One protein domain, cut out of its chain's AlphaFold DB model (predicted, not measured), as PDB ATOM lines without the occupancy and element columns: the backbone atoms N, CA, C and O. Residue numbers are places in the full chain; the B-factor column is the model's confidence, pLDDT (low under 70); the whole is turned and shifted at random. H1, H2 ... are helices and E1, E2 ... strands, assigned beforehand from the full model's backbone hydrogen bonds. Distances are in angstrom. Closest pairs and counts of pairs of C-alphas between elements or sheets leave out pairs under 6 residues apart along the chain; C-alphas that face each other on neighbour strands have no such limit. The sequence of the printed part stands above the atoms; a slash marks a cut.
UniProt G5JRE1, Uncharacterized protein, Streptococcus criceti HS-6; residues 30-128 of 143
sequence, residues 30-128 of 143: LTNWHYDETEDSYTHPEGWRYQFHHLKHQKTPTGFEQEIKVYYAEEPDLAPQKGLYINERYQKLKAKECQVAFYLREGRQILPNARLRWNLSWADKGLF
ATOM      1  N   LEU A  30       1.065 -43.457 -36.043       85.25
ATOM      2  CA  LEU A  30      -0.148 -42.675 -36.282       85.25
ATOM      3  C   LEU A  30      -1.048 -43.272 -37.373       85.25
ATOM      4  O   LEU A  30      -2.257 -43.108 -37.315       85.25
ATOM      5  N   THR A  31      -0.493 -44.010 -38.343       84.50
ATOM      6  CA  THR A  31      -1.304 -44.674 -39.383       84.50
ATOM      7  C   THR A  31      -2.252 -45.738 -38.832       84.50
ATOM      8  O   THR A  31      -3.183 -46.125 -39.524       84.50
ATOM      9  N   ASN A  32      -1.992 -46.239 -37.621       88.00
ATOM     10  CA  ASN A  32      -2.832 -47.233 -36.955       88.00
ATOM     11  C   ASN A  32      -3.911 -46.585 -36.076       88.00
ATOM     12  O   ASN A  32      -4.712 -47.294 -35.478       88.00
ATOM     13  N   TRP A  33      -3.914 -45.257 -35.962       92.12
ATOM     14  CA  TRP A  33      -4.864 -44.511 -35.149       92.12
ATOM     15  C   TRP A  33      -6.035 -44.066 -36.013       92.12
ATOM     16  O   TRP A  33      -5.866 -43.746 -37.191       92.12
ATOM     17  N   HIS A  34      -7.222 -44.014 -35.417       92.38
ATOM     18  CA  HIS A  34      -8.411 -43.513 -36.094       92.38
ATOM     19  C   HIS A  34      -8.602 -42.031 -35.778       92.38
ATOM     20  O   HIS A  34      -8.554 -41.653 -34.610       92.38
ATOM     21  N   TYR A  35      -8.796 -41.204 -36.802       93.62
ATOM     22  CA  TYR A  35      -9.125 -39.789 -36.636       93.62
ATOM     23  C   TYR A  35     -10.631 -39.592 -36.793       93.62
ATOM     24  O   TYR A  35     -11.195 -40.039 -37.792       93.62
ATOM     25  N   ASP A  36     -11.249 -38.925 -35.824       92.94
ATOM     26  CA  ASP A  36     -12.641 -38.491 -35.871       92.94
ATOM     27  C   ASP A  36     -12.690 -36.992 -36.186       92.94
ATOM     28  O   ASP A  36     -12.250 -36.158 -35.389       92.94
ATOM     29  N   GLU A  37     -13.222 -36.660 -37.361       91.62
ATOM     30  CA  GLU A  37     -13.369 -35.282 -37.839       91.62
ATOM     31  C   GLU A  37     -14.444 -34.501 -37.067       91.62
ATOM     32  O   GLU A  37     -14.385 -33.275 -37.014       91.62
ATOM     33  N   THR A  38     -15.418 -35.188 -36.462       92.75
ATOM     34  CA  THR A  38     -16.548 -34.556 -35.761       92.75
ATOM     35  C   THR A  38     -16.111 -33.986 -34.418       92.75
ATOM     36  O   THR A  38     -16.510 -32.886 -34.043       92.75
ATOM     37  N   GLU A  39     -15.285 -34.741 -33.696       90.50
ATOM     38  CA  GLU A  39     -14.811 -34.387 -32.353       90.50
ATOM     39  C   GLU A  39     -13.379 -33.817 -32.355       90.50
ATOM     40  O   GLU A  39     -12.849 -33.521 -31.288       90.50
ATOM     41  N   ASP A  40     -12.744 -33.695 -33.530       93.75
ATOM     42  CA  ASP A  40     -11.309 -33.409 -33.708       93.75
ATOM     43  C   ASP A  40     -10.461 -34.214 -32.712       93.75
ATOM     44  O   ASP A  40      -9.768 -33.685 -31.835       93.75
ATOM     45  N   SER A  41     -10.586 -35.540 -32.805       93.75
ATOM     46  CA  SER A  41      -9.960 -36.453 -31.857       93.75
ATOM     47  C   SER A  41      -9.306 -37.646 -32.537       93.75
ATOM     48  O   SER A  41      -9.687 -38.083 -33.620       93.75
ATOM     49  N   TYR A  42      -8.285 -38.186 -31.882       94.12
ATOM     50  CA  TYR A  42      -7.598 -39.391 -32.310       94.12
ATOM     51  C   TYR A  42      -7.858 -40.531 -31.331       94.12
ATOM     52  O   TYR A  42      -7.676 -40.384 -30.124       94.12
ATOM     53  N   THR A  43      -8.214 -41.700 -31.852       93.44
ATOM     54  CA  THR A  43      -8.393 -42.922 -31.067       93.44
ATOM     55  C   THR A  43      -7.176 -43.828 -31.235       93.44
ATOM     56  O   THR A  43      -6.864 -44.283 -32.340       93.44
ATOM     57  N   HIS A  44      -6.481 -44.079 -30.126       90.88
ATOM     58  CA  HIS A  44      -5.380 -45.035 -30.028       90.88
ATOM     59  C   HIS A  44      -5.900 -46.458 -30.291       90.88
ATOM     60  O   HIS A  44      -6.995 -46.788 -29.832       90.88
ATOM     61  N   PRO A  45      -5.101 -47.360 -30.890       89.12
ATOM     62  CA  PRO A  45      -5.446 -48.782 -31.037       89.12
ATOM     63  C   PRO A  45      -5.853 -49.520 -29.747       89.12
ATOM     64  O   PRO A  45      -6.415 -50.605 -29.811       89.12
ATOM     65  N   GLU A  46      -5.552 -48.945 -28.583       87.31
ATOM     66  CA  GLU A  46      -5.855 -49.505 -27.254       87.31
ATOM     67  C   GLU A  46      -7.110 -48.862 -26.632       87.31
ATOM     68  O   GLU A  46      -7.399 -49.084 -25.464       87.31
ATOM     69  N   GLY A  47      -7.843 -48.042 -27.393       89.06
ATOM     70  CA  GLY A  47      -9.097 -47.407 -26.972       89.06
ATOM     71  C   GLY A  47      -8.958 -46.007 -26.368       89.06
ATOM     72  O   GLY A  47      -9.963 -45.327 -26.194       89.06
ATOM     73  N   TRP A  48      -7.738 -45.533 -26.090       92.25
ATOM     74  CA  TRP A  48      -7.514 -44.185 -25.554       92.25
ATOM     75  C   TRP A  48      -7.887 -43.098 -26.562       92.25
ATOM     76  O   TRP A  48      -7.366 -43.083 -27.680       92.25
ATOM     77  N   ARG A  49      -8.734 -42.153 -26.151       92.69
ATOM     78  CA  ARG A  49      -9.122 -40.993 -26.961       92.69
ATOM     79  C   ARG A  49      -8.253 -39.787 -26.626       92.69
ATOM     80  O   ARG A  49      -8.066 -39.470 -25.457       92.69
ATOM     81  N   TYR A  50      -7.745 -39.125 -27.658       94.38
ATOM     82  CA  TYR A  50      -6.934 -37.915 -27.576       94.38
ATOM     83  C   TYR A  50      -7.682 -36.777 -28.250       94.38
ATOM     84  O   TYR A  50      -7.813 -36.770 -29.473       94.38
ATOM     85  N   GLN A  51      -8.162 -35.821 -27.467       94.88
ATOM     86  CA  GLN A  51      -8.936 -34.688 -27.964       94.88
ATOM     87  C   GLN A  51      -8.023 -33.511 -28.272       94.88
ATOM     88  O   GLN A  51      -6.992 -33.322 -27.613       94.88
ATOM     89  N   PHE A  52      -8.392 -32.729 -29.286       95.50
ATOM     90  CA  PHE A  52      -7.686 -31.501 -29.606       95.50
ATOM     91  C   PHE A  52      -7.692 -30.559 -28.400       95.50
ATOM     92  O   PHE A  52      -8.732 -30.295 -27.803       95.50
ATOM     93  N   HIS A  53      -6.517 -30.037 -28.050       94.25
ATOM     94  CA  HIS A  53      -6.377 -29.108 -26.936       94.25
ATOM     95  C   HIS A  53      -5.949 -27.718 -27.400       94.25
ATOM     96  O   HIS A  53      -6.544 -26.724 -26.991       94.25
ATOM     97  N   HIS A  54      -4.865 -27.606 -28.173       94.81
ATOM     98  CA  HIS A  54      -4.385 -26.306 -28.650       94.81
ATOM     99  C   HIS A  54      -3.434 -26.415 -29.846       94.81
ATOM    100  O   HIS A  54      -2.826 -27.455 -30.101       94.81
ATOM    101  N   LEU A  55      -3.260 -25.291 -30.545       94.56
ATOM    102  CA  LEU A  55      -2.206 -25.102 -31.540       94.56
ATOM    103  C   LEU A  55      -0.956 -24.540 -30.872       94.56
ATOM    104  O   LEU A  55      -1.000 -23.532 -30.163       94.56
ATOM    105  N   LYS A  56       0.180 -25.175 -31.132       93.50
ATOM    106  CA  LYS A  56       1.495 -24.709 -30.714       93.50
ATOM    107  C   LYS A  56       2.262 -24.197 -31.924       93.50
ATOM    108  O   LYS A  56       2.478 -24.930 -32.885       93.50
ATOM    109  N   HIS A  57       2.745 -22.966 -31.826       90.88
ATOM    110  CA  HIS A  57       3.634 -22.373 -32.817       90.88
ATOM    111  C   HIS A  57       5.087 -22.586 -32.395       90.88
ATOM    112  O   HIS A  57       5.456 -22.327 -31.248       90.88
ATOM    113  N   GLN A  58       5.924 -23.065 -33.310       86.44
ATOM    114  CA  GLN A  58       7.347 -23.268 -33.065       86.44
ATOM    115  C   GLN A  58       8.176 -22.779 -34.248       86.44
ATOM    116  O   GLN A  58       7.806 -22.973 -35.402       86.44
ATOM    117  N   LYS A  59       9.332 -22.181 -33.949       84.19
ATOM    118  CA  LYS A  59      10.370 -21.885 -34.936       84.19
ATOM    119  C   LYS A  59      11.443 -22.960 -34.908       84.19
ATOM    120  O   LYS A  59      11.940 -23.340 -33.849       84.19
ATOM    121  N   THR A  60      11.798 -23.443 -36.086       77.31
ATOM    122  CA  THR A  60      12.945 -24.332 -36.288       77.31
ATOM    123  C   THR A  60      14.251 -23.527 -36.221       77.31
ATOM    124  O   THR A  60      14.226 -22.314 -36.440       77.31
ATOM    125  N   PRO A  61      15.414 -24.165 -35.982       76.31
ATOM    126  CA  PRO A  61      16.710 -23.470 -35.961       76.31
ATOM    127  C   PRO A  61      17.057 -22.720 -37.257       76.31
ATOM    128  O   PRO A  61      17.886 -21.820 -37.261       76.31
ATOM    129  N   THR A  62      16.419 -23.089 -38.364       74.94
ATOM    130  CA  THR A  62      16.579 -22.477 -39.693       74.94
ATOM    131  C   THR A  62      15.592 -21.330 -39.945       74.94
ATOM    132  O   THR A  62      15.583 -20.763 -41.032       74.94
ATOM    133  N   GLY A  63      14.766 -20.977 -38.954       77.62
ATOM    134  CA  GLY A  63      13.846 -19.839 -39.004       77.62
ATOM    135  C   GLY A  63      12.432 -20.155 -39.497       77.62
ATOM    136  O   GLY A  63      11.594 -19.257 -39.505       77.62
ATOM    137  N   PHE A  64      12.120 -21.402 -39.868       76.12
ATOM    138  CA  PHE A  64      10.770 -21.755 -40.325       76.12
ATOM    139  C   PHE A  64       9.796 -21.880 -39.166       76.12
ATOM    140  O   PHE A  64      10.054 -22.631 -38.222       76.12
ATOM    141  N   GLU A  65       8.669 -21.187 -39.288       83.81
ATOM    142  CA  GLU A  65       7.513 -21.315 -38.409       83.81
ATOM    143  C   GLU A  65       6.702 -22.563 -38.766       83.81
ATOM    144  O   GLU A  65       6.462 -22.879 -39.936       83.81
ATOM    145  N   GLN A  66       6.302 -23.293 -37.735       85.31
ATOM    146  CA  GLN A  66       5.504 -24.500 -37.823       85.31
ATOM    147  C   GLN A  66       4.359 -24.406 -36.827       85.31
ATOM    148  O   GLN A  66       4.552 -23.983 -35.685       85.31
ATOM    149  N   GLU A  67       3.199 -24.872 -37.257       90.38
ATOM    150  CA  GLU A  67       2.047 -25.077 -36.399       90.38
ATOM    151  C   GLU A  67       1.926 -26.569 -36.071       90.38
ATOM    152  O   GLU A  67       2.055 -27.436 -36.943       90.38
ATOM    153  N   ILE A  68       1.748 -26.864 -34.788       92.56
ATOM    154  CA  ILE A  68       1.637 -28.214 -34.252       92.56
ATOM    155  C   ILE A  68       0.313 -28.297 -33.501       92.56
ATOM    156  O   ILE A  68       0.130 -27.621 -32.490       92.56
ATOM    157  N   LYS A  69      -0.593 -29.154 -33.967       94.56
ATOM    158  CA  LYS A  69      -1.815 -29.509 -33.247       94.56
ATOM    159  C   LYS A  69      -1.459 -30.423 -32.080       94.56
ATOM    160  O   LYS A  69      -0.820 -31.461 -32.278       94.56
ATOM    161  N   VAL A  70      -1.831 -30.022 -30.872       94.75
ATOM    162  CA  VAL A  70      -1.580 -30.774 -29.641       94.75
ATOM    163  C   VAL A  70      -2.882 -31.402 -29.173       94.75
ATOM    164  O   VAL A  70      -3.878 -30.701 -28.992       94.75
ATOM    165  N   TYR A  71      -2.842 -32.711 -28.947       94.94
ATOM    166  CA  TYR A  71      -3.959 -33.499 -28.446       94.94
ATOM    167  C   TYR A  71      -3.576 -34.172 -27.129       94.94
ATOM    168  O   TYR A  71      -2.468 -34.707 -27.003       94.94
ATOM    169  N   TYR A  72      -4.497 -34.197 -26.173       94.31
ATOM    170  CA  TYR A  72      -4.300 -34.856 -24.882       94.31
ATOM    171  C   TYR A  72      -5.343 -35.936 -24.649       94.31
ATOM    172  O   TYR A  72      -6.476 -35.826 -25.113       94.31
ATOM    173  N   ALA A  73      -4.930 -36.989 -23.944       92.75
ATOM    174  CA  ALA A  73      -5.870 -37.962 -23.418       92.75
ATOM    175  C   ALA A  73      -6.686 -37.335 -22.285       92.75
ATOM    176  O   ALA A  73      -6.204 -36.426 -21.608       92.75
ATOM    177  N   GLU A  74      -7.890 -37.853 -22.071       87.62
ATOM    178  CA  GLU A  74      -8.750 -37.446 -20.954       87.62
ATOM    179  C   GLU A  74      -8.052 -37.671 -19.602       87.62
ATOM    180  O   GLU A  74      -8.067 -36.800 -18.735       87.62
ATOM    181  N   GLU A  75      -7.327 -38.788 -19.479       88.44
ATOM    182  CA  GLU A  75      -6.502 -39.123 -18.317       88.44
ATOM    183  C   GLU A  75      -5.023 -39.286 -18.731       88.44
ATOM    184  O   GLU A  75      -4.561 -40.397 -19.019       88.44
ATOM    185  N   PRO A  76      -4.240 -38.191 -18.787       84.31
ATOM    186  CA  PRO A  76      -2.876 -38.209 -19.325       84.31
ATOM    187  C   PRO A  76      -1.876 -39.007 -18.473       84.31
ATOM    188  O   PRO A  76      -0.830 -39.403 -18.989       84.31
ATOM    189  N   ASP A  77      -2.176 -39.241 -17.193       86.25
ATOM    190  CA  ASP A  77      -1.330 -40.022 -16.281       86.25
ATOM    191  C   ASP A  77      -1.485 -41.538 -16.462       86.25
ATOM    192  O   ASP A  77      -0.549 -42.288 -16.184       86.25
ATOM    193  N   LEU A  78      -2.644 -41.990 -16.953       87.31
ATOM    194  CA  LEU A  78      -2.926 -43.405 -17.219       87.31
ATOM    195  C   LEU A  78      -2.662 -43.786 -18.679       87.31
ATOM    196  O   LEU A  78      -2.397 -44.950 -18.988       87.31
ATOM    197  N   ALA A  79      -2.725 -42.806 -19.577       87.00
ATOM    198  CA  ALA A  79      -2.537 -43.022 -20.995       87.00
ATOM    199  C   ALA A  79      -1.103 -43.494 -21.330       87.00
ATOM    200  O   ALA A  79      -0.120 -42.996 -20.771       87.00
ATOM    201  N   PRO A  80      -0.935 -44.394 -22.318       84.12
ATOM    202  CA  PRO A  80       0.377 -44.902 -22.725       84.12
ATOM    203  C   PRO A  80       1.299 -43.808 -23.288       84.12
ATOM    204  O   PRO A  80       2.524 -43.967 -23.307       84.12
ATOM    205  N   GLN A  81       0.733 -42.688 -23.748       87.00
ATOM    206  CA  GLN A  81       1.474 -41.481 -24.089       87.00
ATOM    207  C   GLN A  81       0.775 -40.244 -23.525       87.00
ATOM    208  O   GLN A  81      -0.442 -40.116 -23.574       87.00
ATOM    209  N   LYS A  82       1.566 -39.284 -23.042       85.12
ATOM    210  CA  LYS A  82       1.028 -38.080 -22.394       85.12
ATOM    211  C   LYS A  82       0.253 -37.171 -23.340       85.12
ATOM    212  O   LYS A  82      -0.608 -36.441 -22.886       85.12
ATOM    213  N   GLY A  83       0.580 -37.177 -24.629       89.81
ATOM    214  CA  GLY A  83      -0.066 -36.345 -25.636       89.81
ATOM    215  C   GLY A  83       0.427 -36.673 -27.037       89.81
ATOM    216  O   GLY A  83       1.505 -37.249 -27.211       89.81
ATOM    217  N   LEU A  84      -0.374 -36.306 -28.028       91.62
ATOM    218  CA  LEU A  84      -0.094 -36.484 -29.445       91.62
ATOM    219  C   LEU A  84       0.162 -35.115 -30.087       91.62
ATOM    220  O   LEU A  84      -0.589 -34.167 -29.882       91.62
ATOM    221  N   TYR A  85       1.233 -35.020 -30.871       91.81
ATOM    222  CA  TYR A  85       1.682 -33.775 -31.493       91.81
ATOM    223  C   TYR A  85       1.701 -33.954 -33.007       91.81
ATOM    224  O   TYR A  85       2.537 -34.687 -33.541       91.81
ATOM    225  N   ILE A  86       0.778 -33.296 -33.702       89.88
ATOM    226  CA  ILE A  86       0.587 -33.449 -35.141       89.88
ATOM    227  C   ILE A  86       1.036 -32.187 -35.865       89.88
ATOM    228  O   ILE A  86       0.462 -31.114 -35.711       89.88
ATOM    229  N   ASN A  87       2.050 -32.337 -36.713       89.81
ATOM    230  CA  ASN A  87       2.397 -31.344 -37.723       89.81
ATOM    231  C   ASN A  87       1.811 -31.793 -39.068       89.81
ATOM    232  O   ASN A  87       2.352 -32.680 -39.733       89.81
ATOM    233  N   GLU A  88       0.696 -31.194 -39.475       85.12
ATOM    234  CA  GLU A  88      -0.032 -31.597 -40.684       85.12
ATOM    235  C   GLU A  88       0.798 -31.423 -41.959       85.12
ATOM    236  O   GLU A  88       0.742 -32.250 -42.874       85.12
ATOM    237  N   ARG A  89       1.612 -30.360 -42.022       79.50
ATOM    238  CA  ARG A  89       2.494 -30.103 -43.164       79.50
ATOM    239  C   ARG A  89       3.530 -31.214 -43.306       79.50
ATOM    240  O   ARG A  89       3.757 -31.693 -44.417       79.50
ATOM    241  N   TYR A  90       4.097 -31.669 -42.191       78.94
ATOM    242  CA  TYR A  90       5.022 -32.799 -42.163       78.94
ATOM    243  C   TYR A  90       4.360 -34.105 -42.628       78.94
ATOM    244  O   TYR A  90       4.925 -34.809 -43.465       78.94
ATOM    245  N   GLN A  91       3.143 -34.411 -42.161       81.31
ATOM    246  CA  GLN A  91       2.429 -35.626 -42.582       81.31
ATOM    247  C   GLN A  91       2.143 -35.630 -44.092       81.31
ATOM    248  O   GLN A  91       2.361 -36.638 -44.768       81.31
ATOM    249  N   LYS A  92       1.740 -34.483 -44.656       80.38
ATOM    250  CA  LYS A  92       1.524 -34.325 -46.106       80.38
ATOM    251  C   LYS A  92       2.809 -34.529 -46.914       80.38
ATOM    252  O   LYS A  92       2.763 -35.137 -47.981       80.38
ATOM    253  N   LEU A  93       3.947 -34.029 -46.428       74.75
ATOM    254  CA  LEU A  93       5.251 -34.242 -47.067       74.75
ATOM    255  C   LEU A  93       5.649 -35.721 -47.037       74.75
ATOM    256  O   LEU A  93       5.979 -36.284 -48.077       74.75
ATOM    257  N   LYS A  94       5.521 -36.374 -45.877       73.50
ATOM    258  CA  LYS A  94       5.793 -37.808 -45.719       73.50
ATOM    259  C   LYS A  94       4.958 -38.667 -46.676       73.50
ATOM    260  O   LYS A  94       5.488 -39.590 -47.288       73.50
ATOM    261  N   ALA A  95       3.675 -38.346 -46.854       76.44
ATOM    262  CA  ALA A  95       2.807 -39.048 -47.800       76.44
ATOM    263  C   ALA A  95       3.282 -38.899 -49.258       76.44
ATOM    264  O   ALA A  95       3.337 -39.890 -49.988       76.44
ATOM    265  N   LYS A  96       3.681 -37.686 -49.666       74.38
ATOM    266  CA  LYS A  96       4.231 -37.421 -51.008       74.38
ATOM    267  C   LYS A  96       5.524 -38.199 -51.263       74.38
ATOM    268  O   LYS A  96       5.651 -38.830 -52.309       74.38
ATOM    269  N   GLU A  97       6.446 -38.198 -50.301       69.00
ATOM    270  CA  GLU A  97       7.700 -38.962 -50.372       69.00
ATOM    271  C   GLU A  97       7.440 -40.473 -50.485       69.00
ATOM    272  O   GLU A  97       8.007 -41.142 -51.351       69.00
ATOM    273  N   CYS A  98       6.526 -41.024 -49.675       71.00
ATOM    274  CA  CYS A  98       6.133 -42.434 -49.759       71.00
ATOM    275  C   CYS A  98       5.521 -42.795 -51.120       71.00
ATOM    276  O   CYS A  98       5.854 -43.839 -51.684       71.00
ATOM    277  N   GLN A  99       4.654 -41.939 -51.664       70.94
ATOM    278  CA  GLN A  99       4.036 -42.150 -52.972       70.94
ATOM    279  C   GLN A  99       5.089 -42.175 -54.093       70.94
ATOM    280  O   GLN A  99       5.031 -42.999 -55.003       70.94
ATOM    281  N   VAL A 100       6.089 -41.303 -54.014       66.69
ATOM    282  CA  VAL A 100       7.157 -41.208 -55.019       66.69
ATOM    283  C   VAL A 100       8.122 -42.377 -54.911       66.69
ATOM    284  O   VAL A 100       8.452 -42.988 -55.928       66.69
ATOM    285  N   ALA A 101       8.502 -42.759 -53.691       67.69
ATOM    286  CA  ALA A 101       9.289 -43.962 -53.448       67.69
ATOM    287  C   ALA A 101       8.587 -45.223 -53.982       67.69
ATOM    288  O   ALA A 101       9.245 -46.109 -54.531       67.69
ATOM    289  N   PHE A 102       7.257 -45.291 -53.868       65.25
ATOM    290  CA  PHE A 102       6.457 -46.367 -54.448       65.25
ATOM    291  C   PHE A 102       6.562 -46.398 -55.981       65.25
ATOM    292  O   PHE A 102       6.926 -47.432 -56.539       65.25
ATOM    293  N   TYR A 103       6.343 -45.268 -56.665       64.06
ATOM    294  CA  TYR A 103       6.434 -45.211 -58.132       64.06
ATOM    295  C   TYR A 103       7.833 -45.531 -58.670       64.06
ATOM    296  O   TYR A 103       7.955 -46.245 -59.666       64.06
ATOM    297  N   LEU A 104       8.881 -45.053 -57.992       62.66
ATOM    298  CA  LEU A 104      10.271 -45.351 -58.343       62.66
ATOM    299  C   LEU A 104      10.583 -46.849 -58.211       62.66
ATOM    300  O   LEU A 104      11.253 -47.413 -59.073       62.66
ATOM    301  N   ARG A 105      10.076 -47.510 -57.160       58.62
ATOM    302  CA  ARG A 105      10.265 -48.953 -56.938       58.62
ATOM    303  C   ARG A 105       9.508 -49.813 -57.951       58.62
ATOM    304  O   ARG A 105       9.999 -50.877 -58.312       58.62
ATOM    305  N   GLU A 106       8.341 -49.366 -58.409       63.62
ATOM    306  CA  GLU A 106       7.568 -50.057 -59.451       63.62
ATOM    307  C   GLU A 106       8.115 -49.842 -60.874       63.62
ATOM    308  O   GLU A 106       7.542 -50.360 -61.830       63.62
ATOM    309  N   GLY A 107       9.203 -49.083 -61.051       55.75
ATOM    310  CA  GLY A 107       9.783 -48.823 -62.373       55.75
ATOM    311  C   GLY A 107       8.884 -47.982 -63.287       55.75
ATOM    312  O   GLY A 107       9.120 -47.917 -64.494       55.75
ATOM    313  N   ARG A 108       7.853 -47.321 -62.739       55.03
ATOM    314  CA  ARG A 108       6.995 -46.418 -63.509       55.03
ATOM    315  C   ARG A 108       7.741 -45.105 -63.707       55.03
ATOM    316  O   ARG A 108       8.074 -44.419 -62.743       55.03
ATOM    317  N   GLN A 109       8.017 -44.763 -64.964       51.84
ATOM    318  CA  GLN A 109       8.677 -43.515 -65.337       51.84
ATOM    319  C   GLN A 109       7.836 -42.333 -64.821       51.84
ATOM    320  O   GLN A 109       6.745 -42.061 -65.320       51.84
ATOM    321  N   ILE A 110       8.319 -41.650 -63.782       53.59
ATOM    322  CA  ILE A 110       7.764 -40.363 -63.357       53.59
ATOM    323  C   ILE A 110       7.964 -39.385 -64.516       53.59
ATOM    324  O   ILE A 110       9.093 -39.167 -64.954       53.59
ATOM    325  N   LEU A 111       6.862 -38.849 -65.047       41.25
ATOM    326  CA  LEU A 111       6.867 -37.947 -66.201       41.25
ATOM    327  C   LEU A 111       7.917 -36.832 -66.023       41.25
ATOM    328  O   LEU A 111       8.051 -36.301 -64.918       41.25
ATOM    329  N   PRO A 112       8.616 -36.399 -67.088       39.41
ATOM    330  CA  PRO A 112       9.655 -35.369 -67.000       39.41
ATOM    331  C   PRO A 112       9.150 -34.029 -66.432       39.41
ATOM    332  O   PRO A 112       9.917 -33.308 -65.804       39.41
ATOM    333  N   ASN A 113       7.849 -33.730 -66.520       40.25
ATOM    334  CA  ASN A 113       7.243 -32.560 -65.864       40.25
ATOM    335  C   ASN A 113       7.109 -32.676 -64.332       40.25
ATOM    336  O   ASN A 113       6.921 -31.666 -63.658       40.25
ATOM    337  N   ALA A 114       7.252 -33.872 -63.752       41.69
ATOM    338  CA  ALA A 114       7.387 -34.045 -62.307       41.69
ATOM    339  C   ALA A 114       8.790 -33.647 -61.820       41.69
ATOM    340  O   ALA A 114       8.942 -33.267 -60.666       41.69
ATOM    341  N   ARG A 115       9.796 -33.672 -62.708       36.56
ATOM    342  CA  ARG A 115      11.216 -33.401 -62.430       36.56
ATOM    343  C   ARG A 115      11.489 -31.939 -62.047       36.56
ATOM    344  O   ARG A 115      12.351 -31.683 -61.219       36.56
ATOM    345  N   LEU A 116      10.697 -30.994 -62.561       33.41
ATOM    346  CA  LEU A 116      10.802 -29.560 -62.234       33.41
ATOM    347  C   LEU A 116      10.126 -29.173 -60.906       33.41
ATOM    348  O   LEU A 116      10.365 -28.083 -60.388       33.41
ATOM    349  N   ARG A 117       9.306 -30.055 -60.316       34.22
ATOM    350  CA  ARG A 117       8.568 -29.764 -59.074       34.22
ATOM    351  C   ARG A 117       9.302 -30.202 -57.798       34.22
ATOM    352  O   ARG A 117       8.805 -29.956 -56.703       34.22
ATOM    353  N   TRP A 118      10.497 -30.784 -57.929       41.97
ATOM    354  CA  TRP A 118      11.338 -31.239 -56.809       41.97
ATOM    355  C   TRP A 118      12.336 -30.184 -56.303       41.97
ATOM    356  O   TRP A 118      13.273 -30.501 -55.583       41.97
ATOM    357  N   ASN A 119      12.058 -28.906 -56.586       34.94
ATOM    358  CA  ASN A 119      12.508 -27.761 -55.784       34.94
ATOM    359  C   ASN A 119      11.530 -27.456 -54.627       34.94
ATOM    360  O   ASN A 119      11.393 -26.314 -54.193       34.94
ATOM    361  N   LEU A 120      10.817 -28.466 -54.126       41.59
ATOM    362  CA  LEU A 120      10.143 -28.409 -52.833       41.59
ATOM    363  C   LEU A 120      11.063 -29.044 -51.790       41.59
ATOM    364  O   LEU A 120      11.131 -30.258 -51.689       41.59
ATOM    365  N   SER A 121      11.822 -28.319 -50.988       44.69
ATOM    366  CA  SER A 121      12.274 -26.933 -51.010       44.69
ATOM    367  C   SER A 121      13.379 -26.908 -49.955       44.69
ATOM    368  O   SER A 121      13.296 -27.607 -48.941       44.69
ATOM    369  N   TRP A 122      14.391 -26.068 -50.120       37.69
ATOM    370  CA  TRP A 122      15.301 -25.707 -49.030       37.69
ATOM    371  C   TRP A 122      14.544 -25.291 -47.749       37.69
ATOM    372  O   TRP A 122      15.067 -25.462 -46.650       37.69
ATOM    373  N   ALA A 123      13.283 -24.862 -47.894       42.06
ATOM    374  CA  ALA A 123      12.358 -24.559 -46.813       42.06
ATOM    375  C   ALA A 123      11.920 -25.752 -45.951       42.06
ATOM    376  O   ALA A 123      11.624 -25.582 -44.771       42.06
ATOM    377  N   ASP A 124      11.895 -26.966 -46.503       46.94
ATOM    378  CA  ASP A 124      11.436 -28.140 -45.762       46.94
ATOM    379  C   ASP A 124      12.573 -28.793 -44.961       46.94
ATOM    380  O   ASP A 124      12.304 -29.391 -43.925       46.94
ATOM    381  N   LYS A 125      13.855 -28.582 -45.317       52.06
ATOM    382  CA  LYS A 125      15.009 -29.009 -44.485       52.06
ATOM    383  C   LYS A 125      14.948 -28.424 -43.073       52.06
ATOM    384  O   LYS A 125      15.356 -29.079 -42.112       52.06
ATOM    385  N   GLY A 126      14.372 -27.230 -42.950       49.75
ATOM    386  CA  GLY A 126      14.105 -26.613 -41.667       49.75
ATOM    387  C   GLY A 126      13.112 -27.373 -40.801       49.75
ATOM    388  O   GLY A 126      13.375 -27.546 -39.613       49.75
ATOM    389  N   LEU A 127      12.051 -27.934 -41.399       48.34
ATOM    390  CA  LEU A 127      11.085 -28.789 -40.699       48.34
ATOM    391  C   LEU A 127      11.722 -30.058 -40.103       48.34
ATOM    392  O   LEU A 127      11.187 -30.590 -39.132       48.34
ATOM    393  N   PHE A 128      12.839 -30.539 -40.658       47.19
ATOM    394  CA  PHE A 128      13.514 -31.770 -40.225       47.19
ATOM    395  C   PHE A 128      14.667 -31.548 -39.232       47.19
ATOM    396  O   PHE A 128      15.259 -32.530 -38.786       47.19
TER     397      PHE A 128
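This is residues 30 to 128 of the 143 residues of an uncharacterized protein of Streptococcus criceti HS-6 (UniProt G5JRE1). A curled, strongly twisted sheet of five strands, with the long hairpin E3 and E4 in it, gives off the helix H1, which sticks out with residues 94 to 99 and 101 to 105. Beyond H1 the printed part folds back in a wide open loop through H2, and H3 ends near the first turn of H1. The 99 printed residues hold E1 E2 E3 E4 E5 H1 H2 H3 in that order, a mixed class; the sheet order is E1 - E2 - E3 - E4 - E5, all antiparallel. The whole is loose, with a radius of gyration of the C-alphas of 17.2 A and spans of 51 by 34 by 23 A.

E1, residues 34 to 36, begins at C-alpha 34 (-8.411, -43.513, -36.094). E2 is residues 41 to 43, E3 residues 49 to 59, 28.4 A long, and E4 residues 65 to 73, 26.1 A. E5 is residues 84 to 86 and H1 residues 88 to 105, 25.9 A. H2 is residues 112 to 115; H3, residues 122 to 127, ends at C-alpha 127 (11.085, -28.789, -40.699).

The strands form a meander, each the antiparallel neighbour of the one before, with edge strands E1 and E5. N 36 and O 41 of the hairpin E1 and E2 are 2.8 A apart, within hydrogen-bond range, as are N 42 and O 50 of E2 and E3, 2.8 A, N 56 and O 68 of E3 and E4, 2.8 A, and N 71 and O 84 of E4 and E5, 2.8 A. E3 bends by 61 degrees at residue 53. H1 only grazes the sheet with residues 88 to 90, and H3 with 126 to 127. H1 and H3 are close but not clearly touching, the closest C-alphas, Tyr 90 and Leu 127, 7.4 A apart, at a steep tilt of 63 degrees, opposite ways. H2 is apart from H1 and H3. Every O i to N i+4 pair of H1 is within hydrogen-bond range; H3 has 0 of 2, with 1 of 3 O i to N i+3 pairs, and H2 is too short for an O i to N i+4 pair.

The C-alphas farthest apart, Asp 77 and Pro 112, are 52.1 A apart. The printed part has no cut and no long link. The mean pLDDT of the printed part is 75.9; residue 97 and residues 100 to 128 are under 70.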